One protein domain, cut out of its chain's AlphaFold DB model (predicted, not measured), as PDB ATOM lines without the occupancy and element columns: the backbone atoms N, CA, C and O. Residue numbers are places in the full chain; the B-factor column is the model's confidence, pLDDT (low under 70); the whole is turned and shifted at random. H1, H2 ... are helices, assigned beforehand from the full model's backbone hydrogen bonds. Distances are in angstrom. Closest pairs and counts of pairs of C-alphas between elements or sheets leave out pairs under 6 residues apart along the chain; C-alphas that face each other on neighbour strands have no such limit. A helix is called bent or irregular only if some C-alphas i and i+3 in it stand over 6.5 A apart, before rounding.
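This is residues 16 to 86 of the 267 residues of the protein "Integrase-like protein" of Quadrisphaera granulorum (UniProt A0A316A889). The model is an open V of two long helices, H1 and H2, joined by a tight turn at residues 43 to 45, with the short helix H3 continuing beyond the far end of H2. Little packs together: the arms of the V come near each other without touching, and after H3 the last residues, 82 to 86, turn back as a short tail. The printed part has 71 residues with three named helices, H1, H2 and H3 in that order, and no named strand; the class is all helix. The whole is extended, with a radius of gyration of the C-alphas of 18.2 A and spans of 55 by 26 by 15 A.

H1 holds residues 16 to 42 and is 37.9 A long, from C-alpha 16 at (129.340, 182.265, 35.150). It has a kink of 37 degrees near residue 36, and is only just irregular: C-alphas 37 and 40 are 6.6 A apart. H2 holds residues 46 to 64, 26.9 A long, and begins with C-alpha 46 at (134.204, 162.787, 7.867). H3 holds residues 70 to 79, ending at C-alpha 79, (124.681, 198.961, 30.973).

H1 and H2 are near each other, with 5 pairs of C-alphas within 10 A and the closest pair 8.4 A apart. H1 and H3 are apart. H2 and H3 are apart too, though a tight link of 5 residues joins them. Residues 16 to 34 of H1 stand free. Every O i to N i+4 pair is within hydrogen-bond range in H2 and H3, and 20 of 23 are in H1.

The C-alphas farthest apart, those of Pro 41 and Thr 86, are 55.7 A apart. The printed part has no cut, and both links are tight. The mean pLDDT of the printed part is 75.1, with residues 16 to 17, 21 and 65 to 74 under 70.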
ATOM      1  N   LEU A  16     130.146 182.775  36.265       65.25
ATOM      2  CA  LEU A  16     129.340 182.265  35.150       65.25
ATOM      3  C   LEU A  16     130.091 182.173  33.811       65.25
ATOM      4  O   LEU A  16     129.901 181.209  33.081       65.25
ATOM      5  N   GLY A  17     130.942 183.145  33.482       67.06
ATOM      6  CA  GLY A  17     131.745 183.132  32.257       67.06
ATOM      7  C   GLY A  17     132.838 182.065  32.295       67.06
ATOM      8  O   GLY A  17     133.057 181.370  31.307       67.06
ATOM      9  N   GLN A  18     133.470 181.874  33.455       72.69
ATOM     10  CA  GLN A  18     134.465 180.816  33.650       72.69
ATOM     11  C   GLN A  18     133.822 179.424  33.566       72.69
ATOM     12  O   GLN A  18     134.322 178.555  32.852       72.69
ATOM     13  N   LEU A  19     132.665 179.234  34.211       72.50
ATOM     14  CA  LEU A  19     131.886 177.997  34.121       72.50
ATOM     15  C   LEU A  19     131.385 177.726  32.694       72.50
ATOM     16  O   LEU A  19     131.421 176.581  32.249       72.50
ATOM     17  N   ALA A  20     130.982 178.758  31.945       72.88
ATOM     18  CA  ALA A  20     130.573 178.614  30.547       72.88
ATOM     19  C   ALA A  20     131.731 178.148  29.643       72.88
ATOM     20  O   ALA A  20     131.544 177.244  28.828       72.88
ATOM     21  N   CYS A  21     132.937 178.701  29.816       69.94
ATOM     22  CA  CYS A  21     134.125 178.272  29.068       69.94
ATOM     23  C   CYS A  21     134.537 176.823  29.392       69.94
ATOM     24  O   CYS A  21     134.887 176.056  28.489       69.94
ATOM     25  N   LEU A  22     134.450 176.423  30.666       77.44
ATOM     26  CA  LEU A  22     134.704 175.041  31.085       77.44
ATOM     27  C   LEU A  22     133.647 174.082  30.522       77.44
ATOM     28  O   LEU A  22     133.996 173.030  29.989       77.44
ATOM     29  N   GLY A  23     132.370 174.473  30.555       77.06
ATOM     30  CA  GLY A  23     131.271 173.709  29.967       77.06
ATOM     31  C   GLY A  23     131.414 173.523  28.454       77.06
ATOM     32  O   GLY A  23     131.210 172.419  27.950       77.06
ATOM     33  N   ALA A  24     131.839 174.561  27.727       73.56
ATOM     34  CA  ALA A  24     132.106 174.472  26.289       73.56
ATOM     35  C   ALA A  24     133.246 173.486  25.977       73.56
ATOM     36  O   ALA A  24     133.119 172.646  25.083       73.56
ATOM     37  N   THR A  25     134.329 173.534  26.757       75.12
ATOM     38  CA  THR A  25     135.466 172.608  26.612       75.12
ATOM     39  C   THR A  25     135.054 171.162  26.907       75.12
ATOM     40  O   THR A  25     135.384 170.250  26.147       75.12
ATOM     41  N   ALA A  26     134.271 170.946  27.969       76.88
ATOM     42  CA  ALA A  26     133.748 169.628  28.326       76.88
ATOM     43  C   ALA A  26     132.815 169.062  27.240       76.88
ATOM     44  O   ALA A  26     132.932 167.891  26.876       76.88
ATOM     45  N   CYS A  27     131.945 169.898  26.665       77.06
ATOM     46  CA  CYS A  27     131.050 169.528  25.566       77.06
ATOM     47  C   CYS A  27     131.827 169.017  24.339       77.06
ATOM     48  O   CYS A  27     131.487 167.977  23.770       77.06
ATOM     49  N   TYR A  28     132.922 169.695  23.975       73.25
ATOM     50  CA  TYR A  28     133.773 169.273  22.862       73.25
ATOM     51  C   TYR A  28     134.454 167.923  23.135       73.25
ATOM     52  O   TYR A  28     134.470 167.048  22.266       73.25
ATOM     53  N   GLY A  29     134.945 167.714  24.361       75.88
ATOM     54  CA  GLY A  29     135.542 166.443  24.786       75.88
ATOM     55  C   GLY A  29     134.557 165.269  24.736       75.88
ATOM     56  O   GLY A  29     134.878 164.215  24.188       75.88
ATOM     57  N   VAL A  30     133.331 165.463  25.234       80.38
ATOM     58  CA  VAL A  30     132.269 164.440  25.197       80.38
ATOM     59  C   VAL A  30     131.858 164.118  23.757       80.38
ATOM     60  O   VAL A  30     131.745 162.944  23.403       80.38
ATOM     61  N   SER A  31     131.704 165.137  22.905       73.81
ATOM     62  CA  SER A  31     131.394 164.959  21.481       73.81
ATOM     63  C   SER A  31     132.473 164.142  20.761       73.81
ATOM     64  O   SER A  31     132.157 163.202  20.030       73.81
ATOM     65  N   PHE A  32     133.754 164.425  21.020       75.75
ATOM     66  CA  PHE A  32     134.865 163.688  20.418       75.75
ATOM     67  C   PHE A  32     134.869 162.205  20.816       75.75
ATOM     68  O   PHE A  32     135.002 161.326  19.960       75.75
ATOM     69  N   VAL A  33     134.670 161.910  22.105       81.31
ATOM     70  CA  VAL A  33     134.598 160.528  22.609       81.31
ATOM     71  C   VAL A  33     133.388 159.793  22.025       81.31
ATOM     72  O   VAL A  33     133.519 158.644  21.598       81.31
ATOM     73  N   TYR A  34     132.232 160.455  21.939       79.19
ATOM     74  CA  TYR A  34     131.011 159.883  21.370       79.19
ATOM     75  C   TYR A  34     131.163 159.554  19.879       79.19
ATOM     76  O   TYR A  34     130.867 158.431  19.457       79.19
ATOM     77  N   VAL A  35     131.688 160.497  19.086       75.31
ATOM     78  CA  VAL A  35     131.947 160.294  17.654       75.31
ATOM     79  C   VAL A  35     132.909 159.124  17.457       75.31
ATOM     80  O   VAL A  35     132.598 158.205  16.702       75.31
ATOM     81  N   ARG A  36     134.018 159.085  18.204       76.50
ATOM     82  CA  ARG A  36     135.017 158.012  18.100       76.50
ATOM     83  C   ARG A  36     134.468 156.639  18.495       76.50
ATOM     84  O   ARG A  36     134.821 155.639  17.875       76.50
ATOM     85  N   ARG A  37     133.626 156.568  19.532       80.00
ATOM     86  CA  ARG A  37     133.117 155.298  20.073       80.00
ATOM     87  C   ARG A  37     131.932 154.736  19.292       80.00
ATOM     88  O   ARG A  37     131.822 153.518  19.191       80.00
ATOM     89  N   PHE A  38     131.057 155.590  18.764       78.31
ATOM     90  CA  PHE A  38     129.779 155.161  18.189       78.31
ATOM     91  C   PHE A  38     129.603 155.542  16.720       78.31
ATOM     92  O   PHE A  38     128.935 154.816  15.989       78.31
ATOM     93  N   VAL A  39     130.186 156.642  16.252       74.19
ATOM     94  CA  VAL A  39     129.978 157.107  14.873       74.19
ATOM     95  C   VAL A  39     131.045 156.529  13.946       74.19
ATOM     96  O   VAL A  39     130.707 155.922  12.935       74.19
ATOM     97  N   THR A  40     132.321 156.613  14.326       74.12
ATOM     98  CA  THR A  40     133.456 156.108  13.535       74.12
ATOM     99  C   THR A  40     133.363 154.614  13.178       74.12
ATOM    100  O   THR A  40     133.617 154.288  12.021       74.12
ATOM    101  N   PRO A  41     132.937 153.692  14.072       80.06
ATOM    102  CA  PRO A  41     132.843 152.267  13.732       80.06
ATOM    103  C   PRO A  41     131.766 151.923  12.695       80.06
ATOM    104  O   PRO A  41     131.760 150.815  12.173       80.06
ATOM    105  N   ARG A  42     130.841 152.847  12.399       78.38
ATOM    106  CA  ARG A  42     129.747 152.642  11.434       78.38
ATOM    107  C   ARG A  42     130.120 153.055  10.003       78.38
ATOM    108  O   ARG A  42     129.277 152.982   9.117       78.38
ATOM    109  N   GLY A  43     131.358 153.506   9.785       73.31
ATOM    110  CA  GLY A  43     131.891 153.858   8.468       73.31
ATOM    111  C   GLY A  43     131.396 155.148   7.785       73.31
ATOM    112  O   GLY A  43     131.627 155.258   6.581       73.31
ATOM    113  N   PRO A  44     130.743 156.140   8.434       72.75
ATOM    114  CA  PRO A  44     130.451 157.394   7.747       72.75
ATOM    115  C   PRO A  44     131.750 158.171   7.484       72.75
ATOM    116  O   PRO A  44     132.616 158.281   8.353       72.75
ATOM    117  N   GLY A  45     131.873 158.753   6.290       74.44
ATOM    118  CA  GLY A  45     132.966 159.673   5.976       74.44
ATOM    119  C   GLY A  45     132.935 160.924   6.865       74.44
ATOM    120  O   GLY A  45     131.883 161.327   7.366       74.44
ATOM    121  N   ALA A  46     134.085 161.583   7.035       74.00
ATOM    122  CA  ALA A  46     134.204 162.787   7.867       74.00
ATOM    123  C   ALA A  46     133.295 163.943   7.400       74.00
ATOM    124  O   ALA A  46     132.814 164.727   8.216       74.00
ATOM    125  N   VAL A  47     133.025 164.019   6.092       75.69
ATOM    126  CA  VAL A  47     132.210 165.075   5.477       75.69
ATOM    127  C   VAL A  47     130.741 165.004   5.934       75.69
ATOM    128  O   VAL A  47     130.288 165.987   6.514       75.69
ATOM    129  N   PRO A  48     130.009 163.873   5.804       79.50
ATOM    130  CA  PRO A  48     128.653 163.736   6.350       79.50
ATOM    131  C   PRO A  48     128.523 164.094   7.835       79.50
ATOM    132  O   PRO A  48     127.566 164.759   8.229       79.50
ATOM    133  N   VAL A  49     129.490 163.684   8.661       78.56
ATOM    134  CA  VAL A  49     129.476 163.964  10.106       78.56
ATOM    135  C   VAL A  49     129.611 165.463  10.367       78.56
ATOM    136  O   VAL A  49     128.818 166.024  11.124       78.56
ATOM    137  N   ALA A  50     130.551 166.128   9.692       78.50
ATOM    138  CA  ALA A  50     130.723 167.572   9.794       78.50
ATOM    139  C   ALA A  50     129.484 168.331   9.287       78.50
ATOM    140  O   ALA A  50     129.036 169.276   9.936       78.50
ATOM    141  N   THR A  51     128.880 167.895   8.177       81.00
ATOM    142  CA  THR A  51     127.655 168.501   7.633       81.00
ATOM    143  C   THR A  51     126.500 168.431   8.629       81.00
ATOM    144  O   THR A  51     125.829 169.436   8.858       81.00
ATOM    145  N   VAL A  52     126.292 167.279   9.275       83.94
ATOM    146  CA  VAL A  52     125.240 167.114  10.290       83.94
ATOM    147  C   VAL A  52     125.528 167.963  11.532       83.94
ATOM    148  O   VAL A  52     124.625 168.627  12.035       83.94
ATOM    149  N   GLN A  53     126.777 168.017  12.005       82.00
ATOM    150  CA  GLN A  53     127.160 168.836  13.163       82.00
ATOM    151  C   GLN A  53     126.956 170.337  12.918       82.00
ATOM    152  O   GLN A  53     126.394 171.036  13.767       82.00
ATOM    153  N   VAL A  54     127.368 170.835  11.749       82.12
ATOM    154  CA  VAL A  54     127.160 172.236  11.357       82.12
ATOM    155  C   VAL A  54     125.668 172.523  11.175       82.12
ATOM    156  O   VAL A  54     125.191 173.554  11.648       82.12
ATOM    157  N   GLY A  55     124.914 171.595  10.578       85.81
ATOM    158  CA  GLY A  55     123.463 171.707  10.419       85.81
ATOM    159  C   GLY A  55     122.727 171.819  11.756       85.81
ATOM    160  O   GLY A  55     121.935 172.739  11.950       85.81
ATOM    161  N   ILE A  56     123.044 170.949  12.718       85.50
ATOM    162  CA  ILE A  56     122.469 170.998  14.071       85.50
ATOM    163  C   ILE A  56     122.847 172.307  14.774       85.50
ATOM    164  O   ILE A  56     121.991 172.947  15.381       85.50
ATOM    165  N   THR A  57     124.103 172.748  14.654       80.88
ATOM    166  CA  THR A  57     124.560 174.015  15.249       80.88
ATOM    167  C   THR A  57     123.793 175.210  14.684       80.88
ATOM    168  O   THR A  57     123.349 176.071  15.443       80.88
ATOM    169  N   ALA A  58     123.589 175.251  13.366       80.12
ATOM    170  CA  ALA A  58     122.832 176.307  12.705       80.12
ATOM    171  C   ALA A  58     121.367 176.338  13.173       80.12
ATOM    172  O   ALA A  58     120.846 177.410  13.481       80.12
ATOM    173  N   VAL A  59     120.724 175.172  13.296       85.50
ATOM    174  CA  VAL A  59     119.349 175.054  13.812       85.50
ATOM    175  C   VAL A  59     119.265 175.517  15.267       85.50
ATOM    176  O   VAL A  59     118.387 176.307  15.609       85.50
ATOM    177  N   LEU A  60     120.204 175.103  16.122       83.44
ATOM    178  CA  LEU A  60     120.257 175.539  17.519       83.44
ATOM    179  C   LEU A  60     120.472 177.054  17.645       83.44
ATOM    180  O   LEU A  60     119.812 177.689  18.464       83.44
ATOM    181  N   MET A  61     121.337 177.654  16.819       79.19
ATOM    182  CA  MET A  61     121.510 179.112  16.790       79.19
ATOM    183  C   MET A  61     120.236 179.834  16.344       79.19
ATOM    184  O   MET A  61     119.883 180.852  16.936       79.19
ATOM    185  N   LEU A  62     119.523 179.303  15.348       78.94
ATOM    186  CA  LEU A  62     118.261 179.874  14.875       78.94
ATOM    187  C   LEU A  62     117.179 179.841  15.968       78.94
ATOM    188  O   LEU A  62     116.449 180.812  16.149       78.94
ATOM    189  N   LEU A  63     117.115 178.744  16.728       80.50
ATOM    190  CA  LEU A  63     116.185 178.567  17.847       80.50
ATOM    191  C   LEU A  63     116.566 179.409  19.076       80.50
ATOM    192  O   LEU A  63     115.689 179.863  19.808       80.50
ATOM    193  N   ALA A  64     117.861 179.654  19.296       75.44
ATOM    194  CA  ALA A  64     118.358 180.498  20.382       75.44
ATOM    195  C   ALA A  64     118.280 182.005  20.073       75.44
ATOM    196  O   ALA A  64     118.193 182.811  21.000       75.44
ATOM    197  N   ALA A  65     118.283 182.404  18.798       68.12
ATOM    198  CA  ALA A  65     118.201 183.800  18.362       68.12
ATOM    199  C   ALA A  65     117.039 184.608  18.991       68.12
ATOM    200  O   ALA A  65     117.296 185.725  19.447       68.12
ATOM    201  N   PRO A  66     115.794 184.096  19.103       66.31
ATOM    202  CA  PRO A  66     114.718 184.815  19.790       66.31
ATOM    203  C   PRO A  66     114.895 184.890  21.316       66.31
ATOM    204  O   PRO A  66     114.299 185.760  21.943       66.31
ATOM    205  N   ILE A  67     115.712 184.019  21.924       66.44
ATOM    206  CA  ILE A  67     116.001 184.011  23.371       66.44
ATOM    207  C   ILE A  67     117.139 184.988  23.698       66.44
ATOM    208  O   ILE A  67     117.079 185.716  24.692       66.44
ATOM    209  N   VAL A  68     118.131 185.112  22.809       63.53
ATOM    210  CA  VAL A  68     119.092 186.232  22.778       63.53
ATOM    211  C   VAL A  68     118.402 187.457  22.158       63.53
ATOM    212  O   VAL A  68     118.868 188.072  21.204       63.53
ATOM    213  N   ALA A  69     117.228 187.793  22.689       59.34
ATOM    214  CA  ALA A  69     116.374 188.850  22.185       59.34
ATOM    215  C   ALA A  69     117.098 190.206  22.185       59.34
ATOM    216  O   ALA A  69     117.990 190.475  22.998       59.34
ATOM    217  N   THR A  70     116.623 191.115  21.334       60.41
ATOM    218  CA  THR A  70     116.964 192.549  21.301       60.41
ATOM    219  C   THR A  70     116.995 193.211  22.682       60.41
ATOM    220  O   THR A  70     117.757 194.154  22.877       60.41
ATOM    221  N   SER A  71     116.236 192.704  23.658       65.25
ATOM    222  CA  SER A  71     116.254 193.149  25.056       65.25
ATOM    223  C   SER A  71     117.592 192.897  25.764       65.25
ATOM    224  O   SER A  71     118.012 193.731  26.563       65.25
ATOM    225  N   THR A  72     118.310 191.815  25.448       69.25
ATOM    226  CA  THR A  72     119.641 191.526  26.009       69.25
ATOM    227  C   THR A  72     120.691 192.449  25.407       69.25
ATOM    228  O   THR A  72     121.471 193.039  26.153       69.25
ATOM    229  N   VAL A  73     120.662 192.654  24.087       66.94
ATOM    230  CA  VAL A  73     121.526 193.636  23.410       66.94
ATOM    231  C   VAL A  73     121.243 195.041  23.940       66.94
ATOM    232  O   VAL A  73     122.169 195.743  24.331       66.94
ATOM    233  N   HIS A  74     119.971 195.430  24.048       67.50
ATOM    234  CA  HIS A  74     119.566 196.713  24.617       67.50
ATOM    235  C   HIS A  74     120.053 196.875  26.060       67.50
ATOM    236  O   HIS A  74     120.665 197.887  26.379       67.50
ATOM    237  N   ARG A  75     119.872 195.862  26.916       72.19
ATOM    238  CA  ARG A  75     120.318 195.884  28.316       72.19
ATOM    239  C   ARG A  75     121.839 195.974  28.442       72.19
ATOM    240  O   ARG A  75     122.322 196.680  29.322       72.19
ATOM    241  N   VAL A  76     122.596 195.302  27.571       76.81
ATOM    242  CA  VAL A  76     124.062 195.425  27.508       76.81
ATOM    243  C   VAL A  76     124.455 196.836  27.069       76.81
ATOM    244  O   VAL A  76     125.221 197.488  27.771       76.81
ATOM    245  N   LEU A  77     123.890 197.353  25.976       75.06
ATOM    246  CA  LEU A  77     124.171 198.713  25.499       75.06
ATOM    247  C   LEU A  77     123.835 199.772  26.562       75.06
ATOM    248  O   LEU A  77     124.657 200.647  26.823       75.06
ATOM    249  N   SER A  78     122.688 199.646  27.236       73.62
ATOM    250  CA  SER A  78     122.288 200.510  28.352       73.62
ATOM    251  C   SER A  78     123.227 200.390  29.553       73.62
ATOM    252  O   SER A  78     123.575 201.408  30.142       73.62
ATOM    253  N   ARG A  79     123.695 199.179  29.896       79.19
ATOM    254  CA  ARG A  79     124.681 198.961  30.973       79.19
ATOM    255  C   ARG A  79     126.005 199.676  30.694       79.19
ATOM    256  O   ARG A  79     126.625 200.171  31.627       79.19
ATOM    257  N   TYR A  80     126.421 199.736  29.431       78.81
ATOM    258  CA  TYR A  80     127.621 200.460  29.004       78.81
ATOM    259  C   TYR A  80     127.353 201.938  28.659       78.81
ATOM    260  O   TYR A  80     128.246 202.618  28.160       78.81
ATOM    261  N   GLY A  81     126.142 202.452  28.914       75.56
ATOM    262  CA  GLY A  81     125.785 203.854  28.670       75.56
ATOM    263  C   GLY A  81     125.796 204.263  27.192       75.56
ATOM    264  O   GLY A  81     125.909 205.449  26.882       75.56
ATOM    265  N   LEU A  82     125.702 203.305  26.266       76.62
ATOM    266  CA  LEU A  82     125.765 203.574  24.833       76.62
ATOM    267  C   LEU A  82     124.407 204.067  24.315       76.62
ATOM    268  O   LEU A  82     123.371 203.429  24.509       76.62
ATOM    269  N   ALA A  83     124.413 205.215  23.632       72.38
ATOM    270  CA  ALA A  83     123.212 205.782  23.026       72.38
ATOM    271  C   ALA A  83     122.732 204.944  21.827       72.38
ATOM    272  O   ALA A  83     123.514 204.250  21.175       72.38
ATOM    273  N   LYS A  84     121.435 205.043  21.498       72.62
ATOM    274  CA  LYS A  84     120.867 204.399  20.301       72.62
ATOM    275  C   LYS A  84     121.666 204.808  19.064       72.62
ATOM    276  O   LYS A  84     121.942 205.990  18.883       72.62
ATOM    277  N   LEU A  85     121.947 203.867  18.161       71.62
ATOM    278  CA  LEU A  85     122.690 204.148  16.925       71.62
ATOM    279  C   LEU A  85     122.034 205.256  16.080       71.62
ATOM    280  O   LEU A  85     122.724 206.039  15.445       71.62
ATOM    281  N   THR A  86     120.703 205.379  16.123       72.12
ATOM    282  CA  THR A  86     119.941 206.468  15.479       72.12
ATOM    283  C   THR A  86     120.250 207.858  16.036       72.12
ATOM    284  O   THR A  86     119.964 208.858  15.387       72.12
TER     285      THR A  86